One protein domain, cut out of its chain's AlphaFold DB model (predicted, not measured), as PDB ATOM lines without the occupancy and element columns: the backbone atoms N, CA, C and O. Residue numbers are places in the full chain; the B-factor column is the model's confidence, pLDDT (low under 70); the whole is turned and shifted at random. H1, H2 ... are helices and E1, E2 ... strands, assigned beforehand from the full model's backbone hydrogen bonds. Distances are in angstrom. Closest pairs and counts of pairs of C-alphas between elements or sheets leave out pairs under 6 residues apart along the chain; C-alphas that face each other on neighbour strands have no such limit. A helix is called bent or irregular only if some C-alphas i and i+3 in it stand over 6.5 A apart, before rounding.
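This is residues 6 to 104 of the 119 residues of a protein of Deltaproteobacteria bacterium (UniProt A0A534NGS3). A small parallel pair of strands, E1 and E2, forms a two-stranded sheet with H2 over one face and H3 over the other; H1, the longest helix, runs beside E1 on the same side of the sheet as H2. The chain then returns in a long loop, residues 73 to 90, to H4, which packs with its first residues on H1 and lies at one end of the domain's length. The printed part has 99 residues with four named helices and two named strands, in the order H1, E1, H2, E2, H3, H4, and the class is mostly helix. The whole is compact, with a radius of gyration of the C-alphas of 13.5 A, yet elongated in outline, its C-alphas spanning 41 by 26 by 24 A.

H1, residues 6 to 22, comes near E1, residues 28 to 33, with the closest C-alphas those of Tyr 12 and Ile 28, 7.8 A apart. H1 touches H2, residues 39 to 49, with residues 6 to 9 alone; the closest C-alphas are those of Val 8 and Thr 39, 6.7 A apart. These two helices run the same way at a steep tilt of 35.1 degrees, only just steep. E1 and E2, residues 53 to 58, are parallel neighbours, with 19 degrees between their directions. N 32 and O 56, at 2.8 A, and N 54 and O 28, also at 2.8 A, are within hydrogen-bond range. E1, H2 and E2 form a strand-helix-strand unit, two parallel neighbour strands with a helix between them in the chain, and its crossover is right-handed. The closest C-alphas of H2 and E2 are those of Gln 47 and Phe 53, 5.2 A apart. H3, residues 64 to 72, comes nearest to E1 at the C-alphas of Val 31 and Gly 71, 6.1 A apart, and touches no helix. H4, residues 91 to 102, touches H1 with residues 91 to 95 alone, the closest C-alphas being those of Ile 15 and Pro 91, 5.4 A apart. H1 and H4 run the same way at a steep tilt of 44 degrees. Among the pairs that are apart are H2 and H3, H2 and H4, and H3 and H4. Every O i to N i+4 pair is within hydrogen-bond range in H2 and H3, against 12 of 13 in H1 and 6 of 8 in H4.

H1 begins at C-alpha 6, (139.142, 190.429, 160.001), and measures 26.0 A from first to last C-alpha. It is irregular, with C-alphas 6 and 9 standing 7.0 A apart. E1 measures 16.1 A and H2 16.0 A. E2 begins at C-alpha 53, (152.044, 197.532, 150.525), and measures 16.8 A. H3 measures 12.2 A. H4 measures 17.9 A and ends at C-alpha 102, (155.251, 220.152, 160.044). It is irregular, but only just, with C-alphas 92 and 95 standing 6.9 A apart.

The two C-alphas farthest apart are those of Thr 36 and Lys 103, at 42.6 A, and the C-alphas of Gly 6 and Gly 104 are 36.9 A apart. The printed part has no cut. The links from H1 to E1, E1 to H2, H2 to E2 and E2 to H3 are tight, and the link from H3 to H4, with 18 residues, is long. The mean pLDDT of the printed part of this model is 95.7, and no printed residue is under 70.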
ATOM      1  N   GLY A   6     140.252 189.488 160.174       93.69
ATOM      2  CA  GLY A   6     139.142 190.429 160.001       93.69
ATOM      3  C   GLY A   6     139.572 191.896 159.879       93.69
ATOM      4  O   GLY A   6     138.833 192.696 159.305       93.69
ATOM      5  N   SER A   7     140.758 192.244 160.378       94.94
ATOM      6  CA  SER A   7     141.248 193.621 160.498       94.94
ATOM      7  C   SER A   7     142.218 193.999 159.372       94.94
ATOM      8  O   SER A   7     142.308 195.171 159.011       94.94
ATOM      9  N   VAL A   8     142.899 193.023 158.752       96.38
ATOM     10  CA  VAL A   8     143.911 193.271 157.701       96.38
ATOM     11  C   VAL A   8     143.354 194.080 156.529       96.38
ATOM     12  O   VAL A   8     143.934 195.104 156.173       96.38
ATOM     13  N   GLN A   9     142.252 193.630 155.918       96.62
ATOM     14  CA  GLN A   9     141.704 194.293 154.728       96.62
ATOM     15  C   GLN A   9     141.111 195.676 155.057       96.62
ATOM     16  O   GLN A   9     141.503 196.631 154.387       96.62
ATOM     17  N   PRO A  10     140.241 195.833 156.079       96.75
ATOM     18  CA  PRO A  10     139.663 197.140 156.398       96.75
ATOM     19  C   PRO A  10     140.710 198.182 156.795       96.75
ATOM     20  O   PRO A  10     140.620 199.332 156.370       96.75
ATOM     21  N   LEU A  11     141.720 197.789 157.581       97.25
ATOM     22  CA  LEU A  11     142.776 198.710 157.994       97.25
ATOM     23  C   LEU A  11     143.633 199.144 156.802       97.25
ATOM     24  O   LEU A  11     143.921 200.329 156.659       97.25
ATOM     25  N   TYR A  12     144.013 198.203 155.935       97.62
ATOM     26  CA  TYR A  12     144.747 198.513 154.709       97.62
ATOM     27  C   TYR A  12     143.977 199.497 153.820       97.62
ATOM     28  O   TYR A  12     144.545 200.507 153.413       97.62
ATOM     29  N   GLU A  13     142.693 199.234 153.552       97.06
ATOM     30  CA  GLU A  13     141.859 200.107 152.716       97.06
ATOM     31  C   GLU A  13     141.741 201.506 153.324       97.06
ATOM     32  O   GLU A  13     141.966 202.493 152.635       97.06
ATOM     33  N   SER A  14     141.493 201.597 154.632       96.94
ATOM     34  CA  SER A  14     141.364 202.883 155.318       96.94
ATOM     35  C   SER A  14     142.660 203.706 155.308       96.94
ATOM     36  O   SER A  14     142.613 204.922 155.101       96.94
ATOM     37  N   ILE A  15     143.823 203.063 155.483       97.25
ATOM     38  CA  ILE A  15     145.124 203.739 155.363       97.25
ATOM     39  C   ILE A  15     145.352 204.180 153.917       97.25
ATOM     40  O   ILE A  15     145.687 205.341 153.693       97.25
ATOM     41  N   ARG A  16     145.156 203.283 152.942       97.19
ATOM     42  CA  ARG A  16     145.353 203.581 151.517       97.19
ATOM     43  C   ARG A  16     144.512 204.779 151.090       97.19
ATOM     44  O   ARG A  16     145.068 205.724 150.547       97.19
ATOM     45  N   ASP A  17     143.216 204.767 151.387       96.69
ATOM     46  CA  ASP A  17     142.291 205.831 150.991       96.69
ATOM     47  C   ASP A  17     142.701 207.177 151.620       96.69
ATOM     48  O   ASP A  17     142.776 208.194 150.933       96.69
ATOM     49  N   THR A  18     143.088 207.175 152.905       96.94
ATOM     50  CA  THR A  18     143.592 208.387 153.577       96.94
ATOM     51  C   THR A  18     144.865 208.927 152.917       96.94
ATOM     52  O   THR A  18     145.039 210.138 152.773       96.94
ATOM     53  N   MET A  19     145.789 208.041 152.543       96.25
ATOM     54  CA  MET A  19     147.068 208.442 151.961       96.25
ATOM     55  C   MET A  19     146.946 208.852 150.488       96.25
ATOM     56  O   MET A  19     147.670 209.748 150.051       96.25
ATOM     57  N   GLU A  20     146.020 208.257 149.732       95.25
ATOM     58  CA  GLU A  20     145.680 208.690 148.371       95.25
ATOM     59  C   GLU A  20     145.172 210.141 148.365       95.25
ATOM     60  O   GLU A  20     145.651 210.950 147.566       95.25
ATOM     61  N   ASP A  21     144.313 210.512 149.320       94.88
ATOM     62  CA  ASP A  21     143.806 211.883 149.468       94.88
ATOM     63  C   ASP A  21     144.910 212.907 149.792       94.88
ATOM     64  O   ASP A  21     144.833 214.073 149.388       94.88
ATOM     65  N   LEU A  22     145.980 212.489 150.477       94.19
ATOM     66  CA  LEU A  22     147.114 213.357 150.812       94.19
ATOM     67  C   LEU A  22     148.035 213.657 149.622       94.19
ATOM     68  O   LEU A  22     148.795 214.625 149.685       94.19
ATOM     69  N   HIS A  23     147.976 212.867 148.544       93.12
ATOM     70  CA  HIS A  23     148.826 213.014 147.355       93.12
ATOM     71  C   HIS A  23     150.339 213.053 147.668       93.12
ATOM     72  O   HIS A  23     151.116 213.721 146.980       93.12
ATOM     73  N   GLN A  24     150.773 212.339 148.711       92.88
ATOM     74  CA  GLN A  24     152.180 212.210 149.101       92.88
ATOM     75  C   GLN A  24     152.673 210.777 148.866       92.88
ATOM     76  O   GLN A  24     151.877 209.851 148.977       92.88
ATOM     77  N   PRO A  25     153.965 210.554 148.561       95.44
ATOM     78  CA  PRO A  25     154.522 209.206 148.510       95.44
ATOM     79  C   PRO A  25     154.430 208.521 149.876       95.44
ATOM     80  O   PRO A  25     154.802 209.119 150.887       95.44
ATOM     81  N   TYR A  26     153.993 207.265 149.902       97.19
ATOM     82  CA  TYR A  26     153.877 206.490 151.132       97.19
ATOM     83  C   TYR A  26     154.214 205.014 150.915       97.19
ATOM     84  O   TYR A  26     154.294 204.525 149.789       97.19
ATOM     85  N   GLU A  27     154.419 204.310 152.023       97.50
ATOM     86  CA  GLU A  27     154.436 202.852 152.084       97.50
ATOM     87  C   GLU A  27     153.572 202.409 153.268       97.50
ATOM     88  O   GLU A  27     153.497 203.100 154.287       97.50
ATOM     89  N   ILE A  28     152.926 201.253 153.144       97.88
ATOM     90  CA  ILE A  28     152.197 200.610 154.238       97.88
ATOM     91  C   ILE A  28     152.978 199.358 154.609       97.88
ATOM     92  O   ILE A  28     153.175 198.492 153.762       97.88
ATOM     93  N   LEU A  29     153.415 199.237 155.863       98.19
ATOM     94  CA  LEU A  29     154.127 198.052 156.339       98.19
ATOM     95  C   LEU A  29     153.377 197.411 157.500       98.19
ATOM     96  O   LEU A  29     153.326 197.959 158.599       98.19
ATOM     97  N   PHE A  30     152.831 196.218 157.270       98.00
ATOM     98  CA  PHE A  30     152.248 195.407 158.336       98.00
ATOM     99  C   PHE A  30     153.256 194.394 158.873       98.00
ATOM    100  O   PHE A  30     154.051 193.820 158.134       98.00
ATOM    101  N   VAL A  31     153.216 194.134 160.176       98.06
ATOM    102  CA  VAL A  31     154.040 193.091 160.796       98.06
ATOM    103  C   VAL A  31     153.134 191.936 161.203       98.06
ATOM    104  O   VAL A  31     152.274 192.100 162.072       98.06
ATOM    105  N   ASN A  32     153.312 190.780 160.566       97.81
ATOM    106  CA  ASN A  32     152.714 189.521 160.989       97.81
ATOM    107  C   ASN A  32     153.564 188.914 162.107       97.81
ATOM    108  O   ASN A  32     154.716 188.545 161.892       97.81
ATOM    109  N   ASP A  33     152.989 188.795 163.297       97.00
ATOM    110  CA  ASP A  33     153.654 188.282 164.492       97.00
ATOM    111  C   ASP A  33     153.333 186.790 164.677       97.00
ATOM    112  O   ASP A  33     152.661 186.388 165.624       97.00
ATOM    113  N   ALA A  34     153.732 185.975 163.694       96.62
ATOM    114  CA  ALA A  34     153.483 184.532 163.633       96.62
ATOM    115  C   ALA A  34     151.999 184.124 163.778       96.62
ATOM    116  O   ALA A  34     151.656 183.251 164.581       96.62
ATOM    117  N   SER A  35     151.103 184.758 163.014       96.94
ATOM    118  CA  SER A  35     149.689 184.352 162.966       96.94
ATOM    119  C   SER A  35     149.514 182.931 162.419       96.94
ATOM    120  O   SER A  35     150.240 182.500 161.521       96.94
ATOM    121  N   THR A  36     148.505 182.229 162.927       96.81
ATOM    122  CA  THR A  36     148.124 180.864 162.519       96.81
ATOM    123  C   THR A  36     146.842 180.810 161.684       96.81
ATOM    124  O   THR A  36     146.490 179.747 161.177       96.81
ATOM    125  N   ASP A  37     146.135 181.933 161.571       97.00
ATOM    126  CA  ASP A  37     144.916 182.101 160.777       97.00
ATOM    127  C   ASP A  37     145.220 182.636 159.356       97.00
ATOM    128  O   ASP A  37     146.344 182.521 158.849       97.00
ATOM    129  N   HIS A  38     144.231 183.226 158.672       97.31
ATOM    130  CA  HIS A  38     144.422 183.736 157.316       97.31
ATOM    131  C   HIS A  38     145.123 185.103 157.227       97.31
ATOM    132  O   HIS A  38     145.375 185.563 156.109       97.31
ATOM    133  N   THR A  39     145.535 185.712 158.346       97.50
ATOM    134  CA  THR A  39     146.195 187.034 158.403       97.50
ATOM    135  C   THR A  39     147.342 187.164 157.395       97.50
ATOM    136  O   THR A  39     147.330 188.048 156.535       97.50
ATOM    137  N   LEU A  40     148.311 186.240 157.424       98.00
ATOM    138  CA  LEU A  40     149.468 186.271 156.517       98.00
ATOM    139  C   LEU A  40     149.064 186.083 155.048       98.00
ATOM    140  O   LEU A  40     149.648 186.681 154.143       98.00
ATOM    141  N   SER A  41     148.067 185.234 154.795       98.12
ATOM    142  CA  SER A  41     147.592 184.965 153.434       98.12
ATOM    143  C   SER A  41     146.937 186.206 152.827       98.12
ATOM    144  O   SER A  41     147.129 186.492 151.645       98.12
ATOM    145  N   MET A  42     146.222 186.981 153.645       98.06
ATOM    146  CA  MET A  42     145.634 188.255 153.239       98.06
ATOM    147  C   MET A  42     146.703 189.305 152.943       98.06
ATOM    148  O   MET A  42     146.658 189.911 151.875       98.06
ATOM    149  N   MET A  43     147.719 189.450 153.800       98.25
ATOM    150  CA  MET A  43     148.841 190.368 153.543       98.25
ATOM    151  C   MET A  43     149.559 190.047 152.223       98.25
ATOM    152  O   MET A  43     149.818 190.942 151.418       98.25
ATOM    153  N   LYS A  44     149.820 188.763 151.943       98.31
ATOM    154  CA  LYS A  44     150.416 188.320 150.668       98.31
ATOM    155  C   LYS A  44     149.551 188.687 149.464       98.31
ATOM    156  O   LYS A  44     150.073 189.107 148.433       98.31
ATOM    157  N   ARG A  45     148.228 188.539 149.588       98.19
ATOM    158  CA  ARG A  45     147.284 188.920 148.534       98.19
ATOM    159  C   ARG A  45     147.311 190.427 148.285       98.19
ATOM    160  O   ARG A  45     147.395 190.821 147.126       98.19
ATOM    161  N   ILE A  46     147.289 191.244 149.336       98.38
ATOM    162  CA  ILE A  46     147.352 192.707 149.215       98.38
ATOM    163  C   ILE A  46     148.647 193.125 148.512       98.38
ATOM    164  O   ILE A  46     148.583 193.820 147.502       98.38
ATOM    165  N   GLN A  47     149.802 192.608 148.946       98.31
ATOM    166  CA  GLN A  47     151.096 192.900 148.314       98.31
ATOM    167  C   GLN A  47     151.130 192.548 146.818       98.31
ATOM    168  O   GLN A  47     151.785 193.226 146.031       98.31
ATOM    169  N   SER A  48     150.435 191.486 146.398       98.06
ATOM    170  CA  SER A  48     150.375 191.112 144.978       98.06
ATOM    171  C   SER A  48     149.601 192.109 144.108       98.06
ATOM    172  O   SER A  48     149.751 192.097 142.887       98.06
ATOM    173  N   CYS A  49     148.768 192.951 144.725       97.75
ATOM    174  CA  CYS A  49     147.917 193.925 144.049       97.75
ATOM    175  C   CYS A  49     148.393 195.372 144.228       97.75
ATOM    176  O   CYS A  49     148.111 196.190 143.358       97.75
ATOM    177  N   ASP A  50     149.103 195.682 145.314       97.81
ATOM    178  CA  ASP A  50     149.578 197.029 145.625       97.81
ATOM    179  C   ASP A  50     151.091 197.040 145.919       97.81
ATOM    180  O   ASP A  50     151.524 196.493 146.938       97.81
ATOM    181  N   PRO A  51     151.915 197.674 145.060       96.25
ATOM    182  CA  PRO A  51     153.356 197.775 145.276       96.25
ATOM    183  C   PRO A  51     153.747 198.682 146.453       96.25
ATOM    184  O   PRO A  51     154.896 198.606 146.885       96.25
ATOM    185  N   GLN A  52     152.841 199.526 146.962       96.81
ATOM    186  CA  GLN A  52     153.076 200.362 148.149       96.81
ATOM    187  C   GLN A  52     152.865 199.584 149.453       96.81
ATOM    188  O   GLN A  52     153.272 200.044 150.523       96.81
ATOM    189  N   PHE A  53     152.254 198.397 149.378       98.31
ATOM    190  CA  PHE A  53     152.044 197.532 150.525       98.31
ATOM    191  C   PHE A  53     153.200 196.545 150.719       98.31
ATOM    192  O   PHE A  53     153.635 195.800 149.829       98.31
ATOM    193  N   HIS A  54     153.681 196.488 151.948       98.06
ATOM    194  CA  HIS A  54     154.752 195.632 152.408       98.06
ATOM    195  C   HIS A  54     154.327 194.913 153.684       98.06
ATOM    196  O   HIS A  54     153.460 195.358 154.434       98.06
ATOM    197  N   PHE A  55     154.973 193.785 153.957       98.06
ATOM    198  CA  PHE A  55     154.824 193.132 155.243       98.06
ATOM    199  C   PHE A  55     156.131 192.500 155.709       98.06
ATOM    200  O   PHE A  55     157.007 192.166 154.908       98.06
ATOM    201  N   VAL A  56     156.240 192.330 157.022       97.81
ATOM    202  CA  VAL A  56     157.284 191.546 157.683       97.81
ATOM    203  C   VAL A  56     156.613 190.350 158.331       97.81
ATOM    204  O   VAL A  56     155.654 190.514 159.079       97.81
ATOM    205  N   ASP A  57     157.114 189.158 158.039       97.75
ATOM    206  CA  ASP A  57     156.637 187.910 158.627       97.75
ATOM    207  C   ASP A  57     157.642 187.434 159.677       97.75
ATOM    208  O   ASP A  57     158.797 187.161 159.347       97.75
ATOM    209  N   LEU A  58     157.231 187.417 160.945       97.44
ATOM    210  CA  LEU A  58     158.067 186.974 162.058       97.44
ATOM    211  C   LEU A  58     157.895 185.470 162.280       97.44
ATOM    212  O   LEU A  58     156.781 184.955 162.288       97.44
ATOM    213  N   GLU A  59     159.008 184.770 162.509       94.50
ATOM    214  CA  GLU A  59     159.030 183.305 162.676       94.50
ATOM    215  C   GLU A  59     158.365 182.822 163.977       94.50
ATOM    216  O   GLU A  59     158.001 181.653 164.102       94.50
ATOM    217  N   SER A  60     158.214 183.708 164.959       95.00
ATOM    218  CA  SER A  60     157.642 183.409 166.271       95.00
ATOM    219  C   SER A  60     156.888 184.617 166.807       95.00
ATOM    220  O   SER A  60     157.283 185.743 166.517       95.00
ATOM    221  N   ASN A  61     155.871 184.377 167.638       95.19
ATOM    222  CA  ASN A  61     155.147 185.443 168.322       95.19
ATOM    223  C   ASN A  61     156.068 186.085 169.373       95.19
ATOM    224  O   ASN A  61     156.421 185.447 170.371       95.19
ATOM    225  N   VAL A  62     156.495 187.319 169.111       95.19
ATOM    226  CA  VAL A  62     157.396 188.106 169.971       95.19
ATOM    227  C   VAL A  62     156.663 189.206 170.738       95.19
ATOM    228  O   VAL A  62     157.246 189.826 171.633       95.19
ATOM    229  N   GLY A  63     155.391 189.438 170.419       93.19
ATOM    230  CA  GLY A  63     154.563 190.474 171.008       93.19
ATOM    231  C   GLY A  63     154.742 191.845 170.356       93.19
ATOM    232  O   GLY A  63     155.670 192.114 169.591       93.19
ATOM    233  N   GLU A  64     153.836 192.749 170.719       91.69
ATOM    234  CA  GLU A  64     153.624 194.045 170.067       91.69
ATOM    235  C   GLU A  64     154.881 194.921 169.988       91.69
ATOM    236  O   GLU A  64     155.236 195.387 168.910       91.69
ATOM    237  N   ASN A  65     155.607 195.096 171.097       94.12
ATOM    238  CA  ASN A  65     156.789 195.965 171.135       94.12
ATOM    239  C   ASN A  65     157.893 195.495 170.177       94.12
ATOM    240  O   ASN A  65     158.514 196.304 169.487       94.12
ATOM    241  N   TRP A  66     158.153 194.188 170.129       95.62
ATOM    242  CA  TRP A  66     159.182 193.631 169.252       95.62
ATOM    243  C   TRP A  66     158.730 193.620 167.796       95.62
ATOM    244  O   TRP A  66     159.535 193.924 166.914       95.62
ATOM    245  N   ALA A  67     157.446 193.362 167.546       95.25
ATOM    246  CA  ALA A  67     156.859 193.496 166.221       95.25
ATOM    247  C   ALA A  67     156.951 194.943 165.707       95.25
ATOM    248  O   ALA A  67     157.380 195.168 164.576       95.25
ATOM    249  N   LEU A  68     156.646 195.931 166.551       95.44
ATOM    250  CA  LEU A  68     156.765 197.350 166.226       95.44
ATOM    251  C   LEU A  68     158.207 197.729 165.866       95.44
ATOM    252  O   LEU A  68     158.446 198.346 164.829       95.44
ATOM    253  N   LEU A  69     159.180 197.316 166.684       96.31
ATOM    254  CA  LEU A  69     160.600 197.552 166.406       96.31
ATOM    255  C   LEU A  69     161.052 196.885 165.101       96.31
ATOM    256  O   LEU A  69     161.805 197.489 164.334       96.31
ATOM    257  N   ALA A  70     160.579 195.667 164.822       96.44
ATOM    258  CA  ALA A  70     160.851 194.989 163.560       96.44
ATOM    259  C   ALA A  70     160.302 195.793 162.373       96.44
ATOM    260  O   ALA A  70     161.034 196.005 161.406       96.44
ATOM    261  N   GLY A  71     159.074 196.310 162.475       96.75
ATOM    262  CA  GLY A  71     158.474 197.187 161.469       96.75
ATOM    263  C   GLY A  71     159.301 198.450 161.228       96.75
ATOM    264  O   GLY A  71     159.746 198.681 160.106       96.75
ATOM    265  N   ILE A  72     159.613 199.194 162.293       96.25
ATOM    266  CA  ILE A  72     160.441 200.415 162.239       96.25
ATOM    267  C   ILE A  72     161.803 200.143 161.582       96.25
ATOM    268  O   ILE A  72     162.301 200.951 160.803       96.25
ATOM    269  N   SER A  73     162.418 198.986 161.851       96.75
ATOM    270  CA  SER A  73     163.715 198.623 161.260       96.75
ATOM    271  C   SER A  73     163.670 198.355 159.747       96.75
ATOM    272  O   SER A  73     164.720 198.265 159.107       96.75
ATOM    273  N   LYS A  74     162.472 198.173 159.178       96.69
ATOM    274  CA  LYS A  74     162.248 197.824 157.769       96.69
ATOM    275  C   LYS A  74     161.601 198.945 156.958       96.69
ATOM    276  O   LYS A  74     161.697 198.896 155.733       96.69
ATOM    277  N   THR A  75     161.001 199.935 157.614       96.19
ATOM    278  CA  THR A  75     160.483 201.146 156.965       96.19
ATOM    279  C   THR A  75     161.611 202.020 156.419       96.19
ATOM    280  O   THR A  75     162.720 202.054 156.955       96.19
ATOM    281  N   ARG A  76     161.315 202.740 155.342       94.25
ATOM    282  CA  ARG A  76     162.222 203.603 154.576       94.25
ATOM    283  C   ARG A  76     161.804 205.072 154.602       94.25
ATOM    284  O   ARG A  76     162.607 205.918 154.216       94.25
ATOM    285  N   GLY A  77     160.569 205.364 155.011       94.19
ATOM    286  CA  GLY A  77     160.042 206.724 155.096       94.19
ATOM    287  C   GLY A  77     160.804 207.625 156.075       94.19
ATOM    288  O   GLY A  77     161.353 207.168 157.077       94.19
ATOM    289  N   GLU A  78     160.808 208.929 155.793       94.62
ATOM    290  CA  GLU A  78     161.378 209.953 156.687       94.62
ATOM    291  C   GLU A  78     160.507 210.190 157.929       94.62
ATOM    292  O   GLU A  78     161.010 210.551 158.995       94.62
ATOM    293  N   ILE A  79     159.199 209.971 157.786       96.25
ATOM    294  CA  ILE A  79     158.206 210.036 158.853       96.25
ATOM    295  C   ILE A  79     157.641 208.633 159.039       96.25
ATOM    296  O   ILE A  79     157.234 207.989 158.074       96.25
ATOM    297  N   ILE A  80     157.597 208.176 160.289       96.88
ATOM    298  CA  ILE A  80     156.986 206.902 160.660       96.88
ATOM    299  C   ILE A  80     155.732 207.207 161.467       96.88
ATOM    300  O   ILE A  80     155.803 207.843 162.519       96.88
ATOM    301  N   VAL A  81     154.594 206.723 160.976       96.25
ATOM    302  CA  VAL A  81     153.327 206.725 161.703       96.25
ATOM    303  C   VAL A  81     153.014 205.289 162.095       96.25
ATOM    304  O   VAL A  81     153.032 204.391 161.258       96.25
ATOM    305  N   THR A  82     152.756 205.066 163.377       95.31
ATOM    306  CA  THR A  82     152.465 203.743 163.933       95.31
ATOM    307  C   THR A  82     150.983 203.670 164.281       95.31
ATOM    308  O   THR A  82     150.467 204.586 164.922       95.31
ATOM    309  N   ILE A  83     150.307 202.599 163.868       93.44
ATOM    310  CA  ILE A  83     148.877 202.372 164.101       93.44
ATOM    311  C   ILE A  83     148.686 200.917 164.534       93.44
ATOM    312  O   ILE A  83     149.249 200.013 163.912       93.44
ATOM    313  N   ASP A  84     147.893 200.697 165.582       91.25
ATOM    314  CA  ASP A  84     147.541 199.350 166.038       91.25
ATOM    315  C   ASP A  84     146.646 198.621 165.029       91.25
ATOM    316  O   ASP A  84     145.824 199.218 164.333       91.25
ATOM    317  N   GLY A  85     146.797 197.299 164.968       87.56
ATOM    318  CA  GLY A  85     146.113 196.442 163.997       87.56
ATOM    319  C   GLY A  85     144.637 196.144 164.290       87.56
ATOM    320  O   GLY A  85     144.049 195.360 163.559       87.56
ATOM    321  N   ASP A  86     144.057 196.717 165.346       86.88
ATOM    322  CA  ASP A  86     142.731 196.380 165.892       86.88
ATOM    323  C   ASP A  86     141.581 197.254 165.343       86.88
ATOM    324  O   ASP A  86     140.449 197.204 165.837       86.88
ATOM    325  N   CYS A  87     141.876 198.097 164.344       84.31
ATOM    326  CA  CYS A  87     140.955 199.072 163.744       84.31
ATOM    327  C   CYS A  87     140.351 200.079 164.744       84.31
ATOM    328  O   CYS A  87     139.352 200.736 164.444       84.31
ATOM    329  N   GLN A  88     140.924 200.226 165.943       85.25
ATOM    330  CA  GLN A  88     140.464 201.200 166.934       85.25
ATOM    331  C   GLN A  88     140.991 202.607 166.635       85.25
ATOM    332  O   GLN A  88     140.376 203.609 167.018       85.25
ATOM    333  N   ASN A  89     142.137 202.696 165.973       85.56
ATOM    334  CA  ASN A  89     142.751 203.950 165.568       85.56
ATOM    335  C   ASN A  89     142.356 204.255 164.123       85.56
ATOM    336  O   ASN A  89     142.719 203.508 163.223       85.56
ATOM    337  N   ASP A  90     141.610 205.342 163.919       91.31
ATOM    338  CA  ASP A  90     141.156 205.765 162.592       91.31
ATOM    339  C   ASP A  90     142.320 206.417 161.811       91.31
ATOM    340  O   ASP A  90     142.822 207.468 162.237       91.31
ATOM    341  N   PRO A  91     142.765 205.828 160.681       95.06
ATOM    342  CA  PRO A  91     143.789 206.409 159.820       95.06
ATOM    343  C   PRO A  91     143.463 207.824 159.338       95.06
ATOM    344  O   PRO A  91     144.393 208.588 159.101       95.06
ATOM    345  N   ALA A  92     142.192 208.240 159.305       94.69
ATOM    346  CA  ALA A  92     141.795 209.600 158.930       94.69
ATOM    347  C   ALA A  92     142.401 210.699 159.829       94.69
ATOM    348  O   ALA A  92     142.352 211.882 159.485       94.69
ATOM    349  N   TYR A  93     142.998 210.344 160.974       93.56
ATOM    350  CA  TYR A  93     143.758 211.273 161.814       93.56
ATOM    351  C   TYR A  93     145.217 211.487 161.378       93.56
ATOM    352  O   TYR A  93     145.845 212.428 161.868       93.56
ATOM    353  N   ILE A  94     145.765 210.674 160.465       95.56
ATOM    354  CA  ILE A  94     147.140 210.816 159.953       95.56
ATOM    355  C   ILE A  94     147.421 212.247 159.447       95.56
ATOM    356  O   ILE A  94     148.416 212.819 159.898       95.56
ATOM    357  N   PRO A  95     146.566 212.887 158.615       95.94
ATOM    358  CA  PRO A  95     146.794 214.258 158.152       95.94
ATOM    359  C   PRO A  95     147.033 215.253 159.293       95.94
ATOM    360  O   PRO A  95     147.977 216.035 159.253       95.94
ATOM    361  N   ALA A  96     146.236 215.175 160.362       95.06
ATOM    362  CA  ALA A  96     146.364 216.075 161.506       95.06
ATOM    363  C   ALA A  96     147.679 215.859 162.280       95.06
ATOM    364  O   ALA A  96     148.262 216.814 162.796       95.06
ATOM    365  N   LEU A  97     148.166 214.616 162.355       95.38
ATOM    366  CA  LEU A  97     149.469 214.313 162.955       95.38
ATOM    367  C   LEU A  97     150.618 214.885 162.115       95.38
ATOM    368  O   LEU A  97     151.560 215.452 162.675       95.38
ATOM    369  N   LEU A  98     150.527 214.767 160.786       95.50
ATOM    370  CA  LEU A  98     151.508 215.328 159.854       95.50
ATOM    371  C   LEU A  98     151.527 216.862 159.912       95.50
ATOM    372  O   LEU A  98     152.607 217.457 159.934       95.50
ATOM    373  N   ASP A  99     150.361 217.500 160.031       95.50
ATOM    374  CA  ASP A  99     150.246 218.949 160.204       95.50
ATOM    375  C   ASP A  99     150.955 219.428 161.475       95.50
ATOM    376  O   ASP A  99     151.681 220.421 161.436       95.50
ATOM    377  N   GLU A 100     150.802 218.732 162.605       96.44
ATOM    378  CA  GLU A 100     151.559 219.060 163.818       96.44
ATOM    379  C   GLU A 100     153.063 218.830 163.621       96.44
ATOM    380  O   GLU A 100     153.855 219.718 163.938       96.44
ATOM    381  N   LEU A 101     153.481 217.696 163.045       95.75
ATOM    382  CA  LEU A 101     154.898 217.426 162.761       95.75
ATOM    383  C   LEU A 101     155.531 218.530 161.898       95.75
ATOM    384  O   LEU A 101     156.655 218.955 162.174       95.75
ATOM    385  N   SER A 102     154.789 219.069 160.923       94.69
ATOM    386  CA  SER A 102     155.251 220.152 160.044       94.69
ATOM    387  C   SER A 102     155.606 221.451 160.785       94.69
ATOM    388  O   SER A 102     156.390 222.259 160.287       94.69
ATOM    389  N   LYS A 103     155.105 221.640 162.015       96.81
ATOM    390  CA  LYS A 103     155.424 222.794 162.876       96.81
ATOM    391  C   LYS A 103     156.802 222.689 163.540       96.81
ATOM    392  O   LYS A 103     157.188 223.587 164.288       96.81
ATOM    393  N   GLY A 104     157.546 221.615 163.275       95.69
ATOM    394  CA  GLY A 104     158.903 221.396 163.776       95.69
ATOM    395  C   GLY A 104     158.990 220.490 165.005       95.69
ATOM    396  O   GLY A 104     160.053 220.409 165.626       95.69
TER     397      GLY A 104